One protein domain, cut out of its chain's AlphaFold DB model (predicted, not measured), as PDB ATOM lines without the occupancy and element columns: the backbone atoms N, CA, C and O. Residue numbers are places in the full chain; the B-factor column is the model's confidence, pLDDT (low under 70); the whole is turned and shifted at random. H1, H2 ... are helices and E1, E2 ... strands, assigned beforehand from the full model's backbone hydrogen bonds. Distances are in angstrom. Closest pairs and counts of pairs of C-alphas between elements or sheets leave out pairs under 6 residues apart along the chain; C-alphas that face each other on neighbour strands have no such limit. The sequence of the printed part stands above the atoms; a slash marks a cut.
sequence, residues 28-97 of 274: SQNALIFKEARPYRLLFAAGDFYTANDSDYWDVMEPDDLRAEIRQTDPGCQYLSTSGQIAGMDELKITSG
ATOM      1  N   SER A  28     137.300 121.549 123.639       78.00
ATOM      2  CA  SER A  28     136.979 121.602 125.075       78.00
ATOM      3  C   SER A  28     136.360 122.935 125.504       78.00
ATOM      4  O   SER A  28     135.415 122.954 126.287       78.00
ATOM      5  N   GLN A  29     136.874 124.064 125.000       81.25
ATOM      6  CA  GLN A  29     136.321 125.381 125.330       81.25
ATOM      7  C   GLN A  29     134.926 125.554 124.737       81.25
ATOM      8  O   GLN A  29     134.021 126.001 125.434       81.25
ATOM      9  N   ASN A  30     134.726 125.135 123.487       83.25
ATOM     10  CA  ASN A  30     133.410 125.194 122.855       83.25
ATOM     11  C   ASN A  30     132.394 124.276 123.547       83.25
ATOM     12  O   ASN A  30     131.242 124.667 123.711       83.25
ATOM     13  N   ALA A  31     132.823 123.100 124.019       83.44
ATOM     14  CA  ALA A  31     131.982 122.218 124.823       83.44
ATOM     15  C   ALA A  31     131.540 122.877 126.139       83.44
ATOM     16  O   ALA A  31     130.380 122.747 126.531       83.44
ATOM     17  N   LEU A  32     132.439 123.611 126.806       83.38
ATOM     18  CA  LEU A  32     132.109 124.355 128.021       83.38
ATOM     19  C   LEU A  32     131.155 125.522 127.730       83.38
ATOM     20  O   LEU A  32     130.151 125.650 128.423       83.38
ATOM     21  N   ILE A  33     131.422 126.305 126.681       86.19
ATOM     22  CA  ILE A  33     130.562 127.416 126.241       86.19
ATOM     23  C   ILE A  33     129.146 126.915 125.942       86.19
ATOM     24  O   ILE A  33     128.179 127.470 126.455       86.19
ATOM     25  N   PHE A  34     129.018 125.834 125.165       87.81
ATOM     26  CA  PHE A  34     127.721 125.222 124.876       87.81
ATOM     27  C   PHE A  34     127.016 124.782 126.162       87.81
ATOM     28  O   PHE A  34     125.854 125.114 126.385       87.81
ATOM     29  N   LYS A  35     127.728 124.070 127.046       86.06
ATOM     30  CA  LYS A  35     127.176 123.578 128.313       86.06
ATOM     31  C   LYS A  35     126.696 124.708 129.231       86.06
ATOM     32  O   LYS A  35     125.694 124.524 129.913       86.06
ATOM     33  N   GLU A  36     127.411 125.831 129.282       86.44
ATOM     34  CA  GLU A  36     127.069 126.990 130.119       86.44
ATOM     35  C   GLU A  36     125.934 127.836 129.531       86.44
ATOM     36  O   GLU A  36     125.153 128.410 130.287       86.44
ATOM     37  N   ALA A  37     125.823 127.903 128.203       87.00
ATOM     38  CA  ALA A  37     124.767 128.644 127.520       87.00
ATOM     39  C   ALA A  37     123.409 127.921 127.529       87.00
ATOM     40  O   ALA A  37     122.371 128.575 127.407       87.00
ATOM     41  N   ARG A  38     123.398 126.587 127.658       87.88
ATOM     42  CA  ARG A  38     122.161 125.797 127.700       87.88
ATOM     43  C   ARG A  38     121.290 126.164 128.909       87.88
ATOM     44  O   ARG A  38     121.802 126.218 130.028       87.88
ATOM     45  N   PRO A  39     119.962 126.293 128.729       86.31
ATOM     46  CA  PRO A  39     119.044 126.524 129.845       86.31
ATOM     47  C   PRO A  39     118.957 125.303 130.770       86.31
ATOM     48  O   PRO A  39     118.938 125.443 131.993       86.31
ATOM     49  N   TYR A  40     118.953 124.099 130.190       88.75
ATOM     50  CA  TYR A  40     118.890 122.844 130.932       88.75
ATOM     51  C   TYR A  40     120.261 122.190 131.061       88.75
ATOM     52  O   TYR A  40     121.052 122.117 130.111       88.75
ATOM     53  N   ARG A  41     120.524 121.648 132.254       88.94
ATOM     54  CA  ARG A  41     121.777 120.956 132.556       88.94
ATOM     55  C   ARG A  41     121.935 119.727 131.661       88.94
ATOM     56  O   ARG A  41     120.985 118.980 131.453       88.94
ATOM     57  N   LEU A  42     123.162 119.516 131.189       89.19
ATOM     58  CA  LEU A  42     123.571 118.335 130.433       89.19
ATOM     59  C   LEU A  42     124.486 117.459 131.294       89.19
ATOM     60  O   LEU A  42     125.467 117.952 131.866       89.19
ATOM     61  N   LEU A  43     124.185 116.167 131.340       88.50
ATOM     62  CA  LEU A  43     124.937 115.133 132.044       88.50
ATOM     63  C   LEU A  43     125.302 114.025 131.054       88.50
ATOM     64  O   LEU A  43     124.495 113.667 130.204       88.50
ATOM     65  N   PHE A  44     126.511 113.479 131.153       86.56
ATOM     66  CA  PHE A  44     126.864 112.232 130.476       86.56
ATOM     67  C   PHE A  44     127.152 111.170 131.534       86.56
ATOM     68  O   PHE A  44     128.063 111.339 132.347       86.56
ATOM     69  N   ALA A  45     126.349 110.110 131.549       83.50
ATOM     70  CA  ALA A  45     126.402 109.045 132.545       83.50
ATOM     71  C   ALA A  45     125.914 107.727 131.931       83.50
ATOM     72  O   ALA A  45     125.157 107.738 130.970       83.50
ATOM     73  N   ALA A  46     126.381 106.589 132.450       76.00
ATOM     74  CA  ALA A  46     126.006 105.249 131.969       76.00
ATOM     75  C   ALA A  46     126.173 104.994 130.445       76.00
ATOM     76  O   ALA A  46     125.696 103.986 129.940       76.00
ATOM     77  N   GLY A  47     126.915 105.849 129.727       79.12
ATOM     78  CA  GLY A  47     127.131 105.745 128.278       79.12
ATOM     79  C   GLY A  47     126.232 106.646 127.425       79.12
ATOM     80  O   GLY A  47     126.508 106.784 126.235       79.12
ATOM     81  N   ASP A  48     125.255 107.318 128.036       86.12
ATOM     82  CA  ASP A  48     124.261 108.153 127.360       86.12
ATOM     83  C   ASP A  48     124.301 109.613 127.840       86.12
ATOM     84  O   ASP A  48     124.844 109.947 128.902       86.12
ATOM     85  N   PHE A  49     123.740 110.507 127.024       88.38
ATOM     86  CA  PHE A  49     123.505 111.894 127.411       88.38
ATOM     87  C   PHE A  49     122.132 112.036 128.056       88.38
ATOM     88  O   PHE A  49     121.156 111.443 127.608       88.38
ATOM     89  N   TYR A  50     122.066 112.877 129.080       89.94
ATOM     90  CA  TYR A  50     120.852 113.208 129.800       89.94
ATOM     91  C   TYR A  50     120.688 114.718 129.869       89.94
ATOM     92  O   TYR A  50     121.653 115.445 130.132       89.94
ATOM     93  N   THR A  51     119.461 115.188 129.684       91.44
ATOM     94  CA  THR A  51     119.097 116.593 129.861       91.44
ATOM     95  C   THR A  51     118.069 116.717 130.975       91.44
ATOM     96  O   THR A  51     117.123 115.936 131.041       91.44
ATOM     97  N   ALA A  52     118.266 117.677 131.876       90.25
ATOM     98  CA  ALA A  52     117.235 118.015 132.852       90.25
ATOM     99  C   ALA A  52     116.028 118.643 132.136       90.25
ATOM    100  O   ALA A  52     116.197 119.278 131.093       90.25
ATOM    101  N   ASN A  53     114.834 118.493 132.696       89.19
ATOM    102  CA  ASN A  53     113.607 119.090 132.171       89.19
ATOM    103  C   ASN A  53     112.954 120.051 133.175       89.19
ATOM    104  O   ASN A  53     113.428 120.227 134.296       89.19
ATOM    105  N   ASP A  54     111.833 120.655 132.775       87.12
ATOM    106  CA  ASP A  54     111.059 121.597 133.600       87.12
ATOM    107  C   ASP A  54     110.467 120.988 134.878       87.12
ATOM    108  O   ASP A  54     110.006 121.712 135.757       87.12
ATOM    109  N   SER A  55     110.432 119.658 134.968       85.69
ATOM    110  CA  SER A  55     109.937 118.912 136.125       85.69
ATOM    111  C   SER A  55     111.074 118.395 137.016       85.69
ATOM    112  O   SER A  55     110.839 117.540 137.867       85.69
ATOM    113  N   ASP A  56     112.295 118.911 136.836       88.25
ATOM    114  CA  ASP A  56     113.471 118.630 137.667       88.25
ATOM    115  C   ASP A  56     113.905 117.147 137.702       88.25
ATOM    116  O   ASP A  56     114.553 116.702 138.655       88.25
ATOM    117  N   TYR A  57     113.600 116.382 136.646       90.25
ATOM    118  CA  TYR A  57     114.166 115.049 136.396       90.25
ATOM    119  C   TYR A  57     114.918 115.003 135.055       90.25
ATOM    120  O   TYR A  57     114.980 115.996 134.329       90.25
ATOM    121  N   TRP A  58     115.564 113.872 134.763       91.56
ATOM    122  CA  TRP A  58     116.483 113.710 133.638       91.56
ATOM    123  C   TRP A  58     115.896 112.822 132.543       91.56
ATOM    124  O   TRP A  58     115.568 111.663 132.797       91.56
ATOM    125  N   ASP A  59     115.848 113.347 131.322       90.19
ATOM    126  CA  ASP A  59     115.468 112.610 130.119       90.19
ATOM    127  C   ASP A  59     116.708 112.190 129.333       90.19
ATOM    128  O   ASP A  59     117.690 112.935 129.251       90.19
ATOM    129  N   VAL A  60     116.655 110.998 128.737       89.25
ATOM    130  CA  VAL A  60     117.684 110.538 127.799       89.25
ATOM    131  C   VAL A  60     117.644 111.432 126.564       89.25
ATOM    132  O   VAL A  60     116.582 111.688 126.000       89.25
ATOM    133  N   MET A  61     118.814 111.884 126.136       88.94
ATOM    134  CA  MET A  61     118.990 112.703 124.952       88.94
ATOM    135  C   MET A  61     119.822 111.938 123.929       88.94
ATOM    136  O   MET A  61     120.983 111.605 124.182       88.94
ATOM    137  N   GLU A  62     119.241 111.666 122.762       88.88
ATOM    138  CA  GLU A  62     119.961 110.947 121.718       88.88
ATOM    139  C   GLU A  62     121.135 111.790 121.185       88.88
ATOM    140  O   GLU A  62     121.015 113.011 121.018       88.88
ATOM    141  N   PRO A  63     122.288 111.170 120.867       85.69
ATOM    142  CA  PRO A  63     123.439 111.904 120.350       85.69
ATOM    143  C   PRO A  63     123.144 112.701 119.074       85.69
ATOM    144  O   PRO A  63     123.777 113.730 118.838       85.69
ATOM    145  N   ASP A  64     122.216 112.235 118.237       86.25
ATOM    146  CA  ASP A  64     121.836 112.925 117.002       86.25
ATOM    147  C   ASP A  64     120.985 114.168 117.266       86.25
ATOM    148  O   ASP A  64     121.243 115.205 116.649       86.25
ATOM    149  N   ASP A  65     120.077 114.117 118.243       88.62
ATOM    150  CA  ASP A  65     119.326 115.289 118.700       88.62
ATOM    151  C   ASP A  65     120.266 116.335 119.301       88.62
ATOM    152  O   ASP A  65     120.183 117.517 118.971       88.62
ATOM    153  N   LEU A  66     121.245 115.901 120.102       87.56
ATOM    154  CA  LEU A  66     122.257 116.790 120.674       87.56
ATOM    155  C   LEU A  66     123.125 117.449 119.594       87.56
ATOM    156  O   LEU A  66     123.427 118.641 119.664       87.56
ATOM    157  N   ARG A  67     123.504 116.703 118.550       85.31
ATOM    158  CA  ARG A  67     124.218 117.262 117.390       85.31
ATOM    159  C   ARG A  67     123.356 118.257 116.623       85.31
ATOM    160  O   ARG A  67     123.881 119.273 116.167       85.31
ATOM    161  N   ALA A  68     122.074 117.957 116.436       86.56
ATOM    162  CA  ALA A  68     121.140 118.852 115.770       86.56
ATOM    163  C   ALA A  68     120.958 120.151 116.566       86.56
ATOM    164  O   ALA A  68     120.979 121.226 115.969       86.56
ATOM    165  N   GLU A  69     120.866 120.054 117.894       88.56
ATOM    166  CA  GLU A  69     120.800 121.196 118.806       88.56
ATOM    167  C   GLU A  69     122.044 122.081 118.667       88.56
ATOM    168  O   GLU A  69     121.937 123.272 118.382       88.56
ATOM    169  N   ILE A  70     123.240 121.491 118.751       86.38
ATOM    170  CA  ILE A  70     124.500 122.233 118.621       86.38
ATOM    171  C   ILE A  70     124.602 122.936 117.262       86.38
ATOM    172  O   ILE A  70     124.990 124.101 117.203       86.38
ATOM    173  N   ARG A  71     124.214 122.274 116.166       84.75
ATOM    174  CA  ARG A  71     124.229 122.884 114.823       84.75
ATOM    175  C   ARG A  71     123.305 124.094 114.706       84.75
ATOM    176  O   ARG A  71     123.633 125.019 113.973       84.75
ATOM    177  N   GLN A  72     122.172 124.100 115.407       86.00
ATOM    178  CA  GLN A  72     121.272 125.258 115.432       86.00
ATOM    179  C   GLN A  72     121.887 126.434 116.196       86.00
ATOM    180  O   GLN A  72     121.716 127.577 115.787       86.00
ATOM    181  N   THR A  73     122.659 126.155 117.252       85.44
ATOM    182  CA  THR A  73     123.394 127.198 117.987       85.44
ATOM    183  C   THR A  73     124.632 127.720 117.251       85.44
ATOM    184  O   THR A  73     125.147 128.777 117.599       85.44
ATOM    185  N   ASP A  74     125.123 126.991 116.245       83.31
ATOM    186  CA  ASP A  74     126.356 127.287 115.506       83.31
ATOM    187  C   ASP A  74     126.155 127.163 113.983       83.31
ATOM    188  O   ASP A  74     126.661 126.220 113.358       83.31
ATOM    189  N   PRO A  75     125.454 128.117 113.338       75.75
ATOM    190  CA  PRO A  75     125.272 128.103 111.886       75.75
ATOM    191  C   PRO A  75     126.605 128.115 111.115       75.75
ATOM    192  O   PRO A  75     126.682 127.640 109.982       75.75
ATOM    193  N   GLY A  76     127.671 128.634 111.738       76.31
ATOM    194  CA  GLY A  76     129.027 128.681 111.194       76.31
ATOM    195  C   GLY A  76     129.824 127.375 111.304       76.31
ATOM    196  O   GLY A  76     130.933 127.318 110.770       76.31
ATOM    197  N   CYS A  77     129.291 126.338 111.963       74.38
ATOM    198  CA  CYS A  77     129.962 125.056 112.224       74.38
ATOM    199  C   CYS A  77     131.374 125.195 112.841       74.38
ATOM    200  O   CYS A  77     132.281 124.420 112.512       74.38
ATOM    201  N   GLN A  78     131.585 126.181 113.711       70.94
ATOM    202  CA  GLN A  78     132.842 126.393 114.430       70.94
ATOM    203  C   GLN A  78     133.114 125.342 115.521       70.94
ATOM    204  O   GLN A  78     134.275 125.015 115.770       70.94
ATOM    205  N   TYR A  79     132.076 124.790 116.157       72.75
ATOM    206  CA  TYR A  79     132.176 123.771 117.203       72.75
ATOM    207  C   TYR A  79     132.149 122.345 116.629       72.75
ATOM    208  O   TYR A  79     133.096 121.585 116.837       72.75
ATOM    209  N   LEU A  80     131.118 121.983 115.854       75.19
ATOM    210  CA  LEU A  80     130.996 120.663 115.205       75.19
ATOM    211  C   LEU A  80     131.309 120.718 113.701       75.19
ATOM    212  O   LEU A  80     130.493 120.332 112.859       75.19
ATOM    213  N   SER A  81     132.519 121.161 113.358       71.06
ATOM    214  CA  SER A  81     133.022 121.101 111.976       71.06
ATOM    215  C   SER A  81     133.084 119.658 111.452       71.06
ATOM    216  O   SER A  81     133.229 118.720 112.233       71.06
ATOM    217  N   THR A  82     133.024 119.451 110.129       65.75
ATOM    218  CA  THR A  82     132.997 118.111 109.498       65.75
ATOM    219  C   THR A  82     134.137 117.190 109.950       65.75
ATOM    220  O   THR A  82     133.920 115.996 110.124       65.75
ATOM    221  N   SER A  83     135.337 117.729 110.179       62.66
ATOM    222  CA  SER A  83     136.493 116.976 110.684       62.66
ATOM    223  C   SER A  83     136.572 116.915 112.218       62.66
ATOM    224  O   SER A  83     137.253 116.044 112.751       62.66
ATOM    225  N   GLY A  84     135.883 117.814 112.930       65.38
ATOM    226  CA  GLY A  84     135.922 117.952 114.388       65.38
ATOM    227  C   GLY A  84     134.742 117.328 115.140       65.38
ATOM    228  O   GLY A  84     134.739 117.375 116.366       65.38
ATOM    229  N   GLN A  85     133.758 116.735 114.451       68.38
ATOM    230  CA  GLN A  85     132.526 116.228 115.083       68.38
ATOM    231  C   GLN A  85     132.790 115.204 116.194       68.38
ATOM    232  O   GLN A  85     132.163 115.267 117.248       68.38
ATOM    233  N   ILE A  86     133.721 114.271 115.962       70.88
ATOM    234  CA  ILE A  86     134.076 113.230 116.936       70.88
ATOM    235  C   ILE A  86     134.743 113.872 118.156       70.88
ATOM    236  O   ILE A  86     134.276 113.690 119.275       70.88
ATOM    237  N   ALA A  87     135.766 114.701 117.928       73.94
ATOM    238  CA  ALA A  87     136.504 115.368 118.995       73.94
ATOM    239  C   ALA A  87     135.610 116.301 119.833       73.94
ATOM    240  O   ALA A  87     135.693 116.285 121.055       73.94
ATOM    241  N   GLY A  88     134.722 117.077 119.205       75.94
ATOM    242  CA  GLY A  88     133.802 117.972 119.914       75.94
ATOM    243  C   GLY A  88     132.784 117.228 120.779       75.94
ATOM    244  O   GLY A  88     132.506 117.656 121.898       75.94
ATOM    245  N   MET A  89     132.269 116.095 120.292       78.81
ATOM    246  CA  MET A  89     131.372 115.232 121.063       78.81
ATOM    247  C   MET A  89     132.088 114.518 122.205       78.81
ATOM    248  O   MET A  89     131.534 114.433 123.297       78.81
ATOM    249  N   ASP A  90     133.309 114.036 121.988       79.44
ATOM    250  CA  ASP A  90     134.091 113.404 123.049       79.44
ATOM    251  C   ASP A  90     134.470 114.411 124.140       79.44
ATOM    252  O   ASP A  90     134.295 114.119 125.321       79.44
ATOM    253  N   GLU A  91     134.861 115.634 123.773       81.12
ATOM    254  CA  GLU A  91     135.076 116.726 124.731       81.12
ATOM    255  C   GLU A  91     133.799 117.124 125.473       81.12
ATOM    256  O   GLU A  91     133.861 117.512 126.642       81.12
ATOM    257  N   LEU A  92     132.630 116.999 124.836       79.25
ATOM    258  CA  LEU A  92     131.358 117.222 125.510       79.25
ATOM    259  C   LEU A  92     131.078 116.128 126.535       79.25
ATOM    260  O   LEU A  92     130.789 116.483 127.668       79.25
ATOM    261  N   LYS A  93     131.238 114.840 126.189       81.88
ATOM    262  CA  LYS A  93     131.114 113.712 127.141       81.88
ATOM    263  C   LYS A  93     132.041 113.891 128.333       81.88
ATOM    264  O   LYS A  93     131.665 113.664 129.476       81.88
ATOM    265  N   ILE A  94     133.267 114.310 128.048       76.50
ATOM    266  CA  ILE A  94     134.287 114.635 129.032       76.50
ATOM    267  C   ILE A  94     133.754 115.794 129.895       76.50
ATOM    268  O   ILE A  94     133.495 115.620 131.080       76.50
ATOM    269  N   THR A  95     133.436 116.954 129.343       78.31
ATOM    270  CA  THR A  95     133.019 118.127 130.135       78.31
ATOM    271  C   THR A  95     131.683 117.937 130.878       78.31
ATOM    272  O   THR A  95     131.482 118.502 131.962       78.31
ATOM    273  N   SER A  96     130.756 117.137 130.348       71.69
ATOM    274  CA  SER A  96     129.475 116.791 130.983       71.69
ATOM    275  C   SER A  96     129.551 115.572 131.913       71.69
ATOM    276  O   SER A  96     128.651 115.419 132.735       71.69
ATOM    277  N   GLY A  97     130.619 114.766 131.850       64.62
ATOM    278  CA  GLY A  97     130.792 113.531 132.629       64.62
ATOM    279  C   GLY A  97     132.010 113.473 133.574       64.62
ATOM    280  O   GLY A  97     131.995 112.684 134.514       64.62
TER     281      GLY A  97
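Overview. This is residues 28 to 97 of the 274 residues of a protein of Bradyrhizobium sp. CCBAU 051011 (UniProt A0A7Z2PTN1). A small sheet of three strands, E1, E2 and E3, stands towards one end of the long axis, and three helices gather beside it, H3 standing up from one face of the sheet with its last residues on E1 and H1 crossing H3 steeply. H2 sets out from the end of E3 at the sheet, and a long link, residues 74 to 84, folds back from it to H3 at the other end of the domain. The printed part has 70 residues with three named helices and three named strands, in the order H1, E1, E2, E3, H2, H3; the sheet runs E1, E2, E3, antiparallel throughout, and the class is mixed, helices and strands. The whole is compact, with a radius of gyration of the C-alphas of 11.5 A, but elongated in outline, with spans of 35 by 22 by 20 A.

Arrangement. E1, residues 42 to 45, E2, residues 48 to 52, and E3, residues 58 to 61, form a meander, each strand the antiparallel neighbour of the one before. E1 and E2 are a hairpin at 143 degrees, with N 43 and O 50 within hydrogen-bond range at 2.9 A. E2 and E3 are a hairpin at 133 degrees, with N 61 and O 49 within range at 2.8 A. H3, residues 85 to 97, is on the sheet over E1 and E2 at a height of 10.6 A and stands up from it, its line rising 52 degrees; with the sheet it makes two layers, a helix on one face of a sheet. The closest C-alphas of E1 and H3 are those of Phe 44 and Gly 97, 4.7 A apart. H1, residues 28 to 37, touches H3 at a steep tilt of 61 degrees, the same way; their closest C-alphas, of Ala 31 and Leu 92, are 5.1 A apart. H2, residues 63 to 73, only grazes the sheet, with residues 63 to 66. H2 is close to H1 but not clearly touching, about perpendicular at 78 degrees, with the C-alphas of Phe 34 and Ile 70 closest at 7.6 A. H2 and H3 are near each other, with 5 pairs of C-alphas within 10 A. In H1, H2 and H3 every O i to N i+4 pair is within hydrogen-bond range.

Along the chain. E1 measures 9.9 A from first to last C-alpha, E2 13.3 A and E3 9.1 A; C-alpha 42, where E1 begins, is at (123.571, 118.335, 130.433). H1 measures 14.3 A and begins with C-alpha 28 at (136.979, 121.602, 125.075). H2 measures 15.5 A, and H3 measures 17.8 A and ends with C-alpha 97 at (130.792, 113.531, 132.629).

Size, cuts and confidence. The two C-alphas farthest apart, those of Ser 55 and Ser 83, are 36.8 A apart. The printed part has no cut. The link from H2 to H3 is long, with 11 residues, and the other links are tight. The mean pLDDT of the printed part is 82.3, and residues 82 to 85 and residue 97 are under 70.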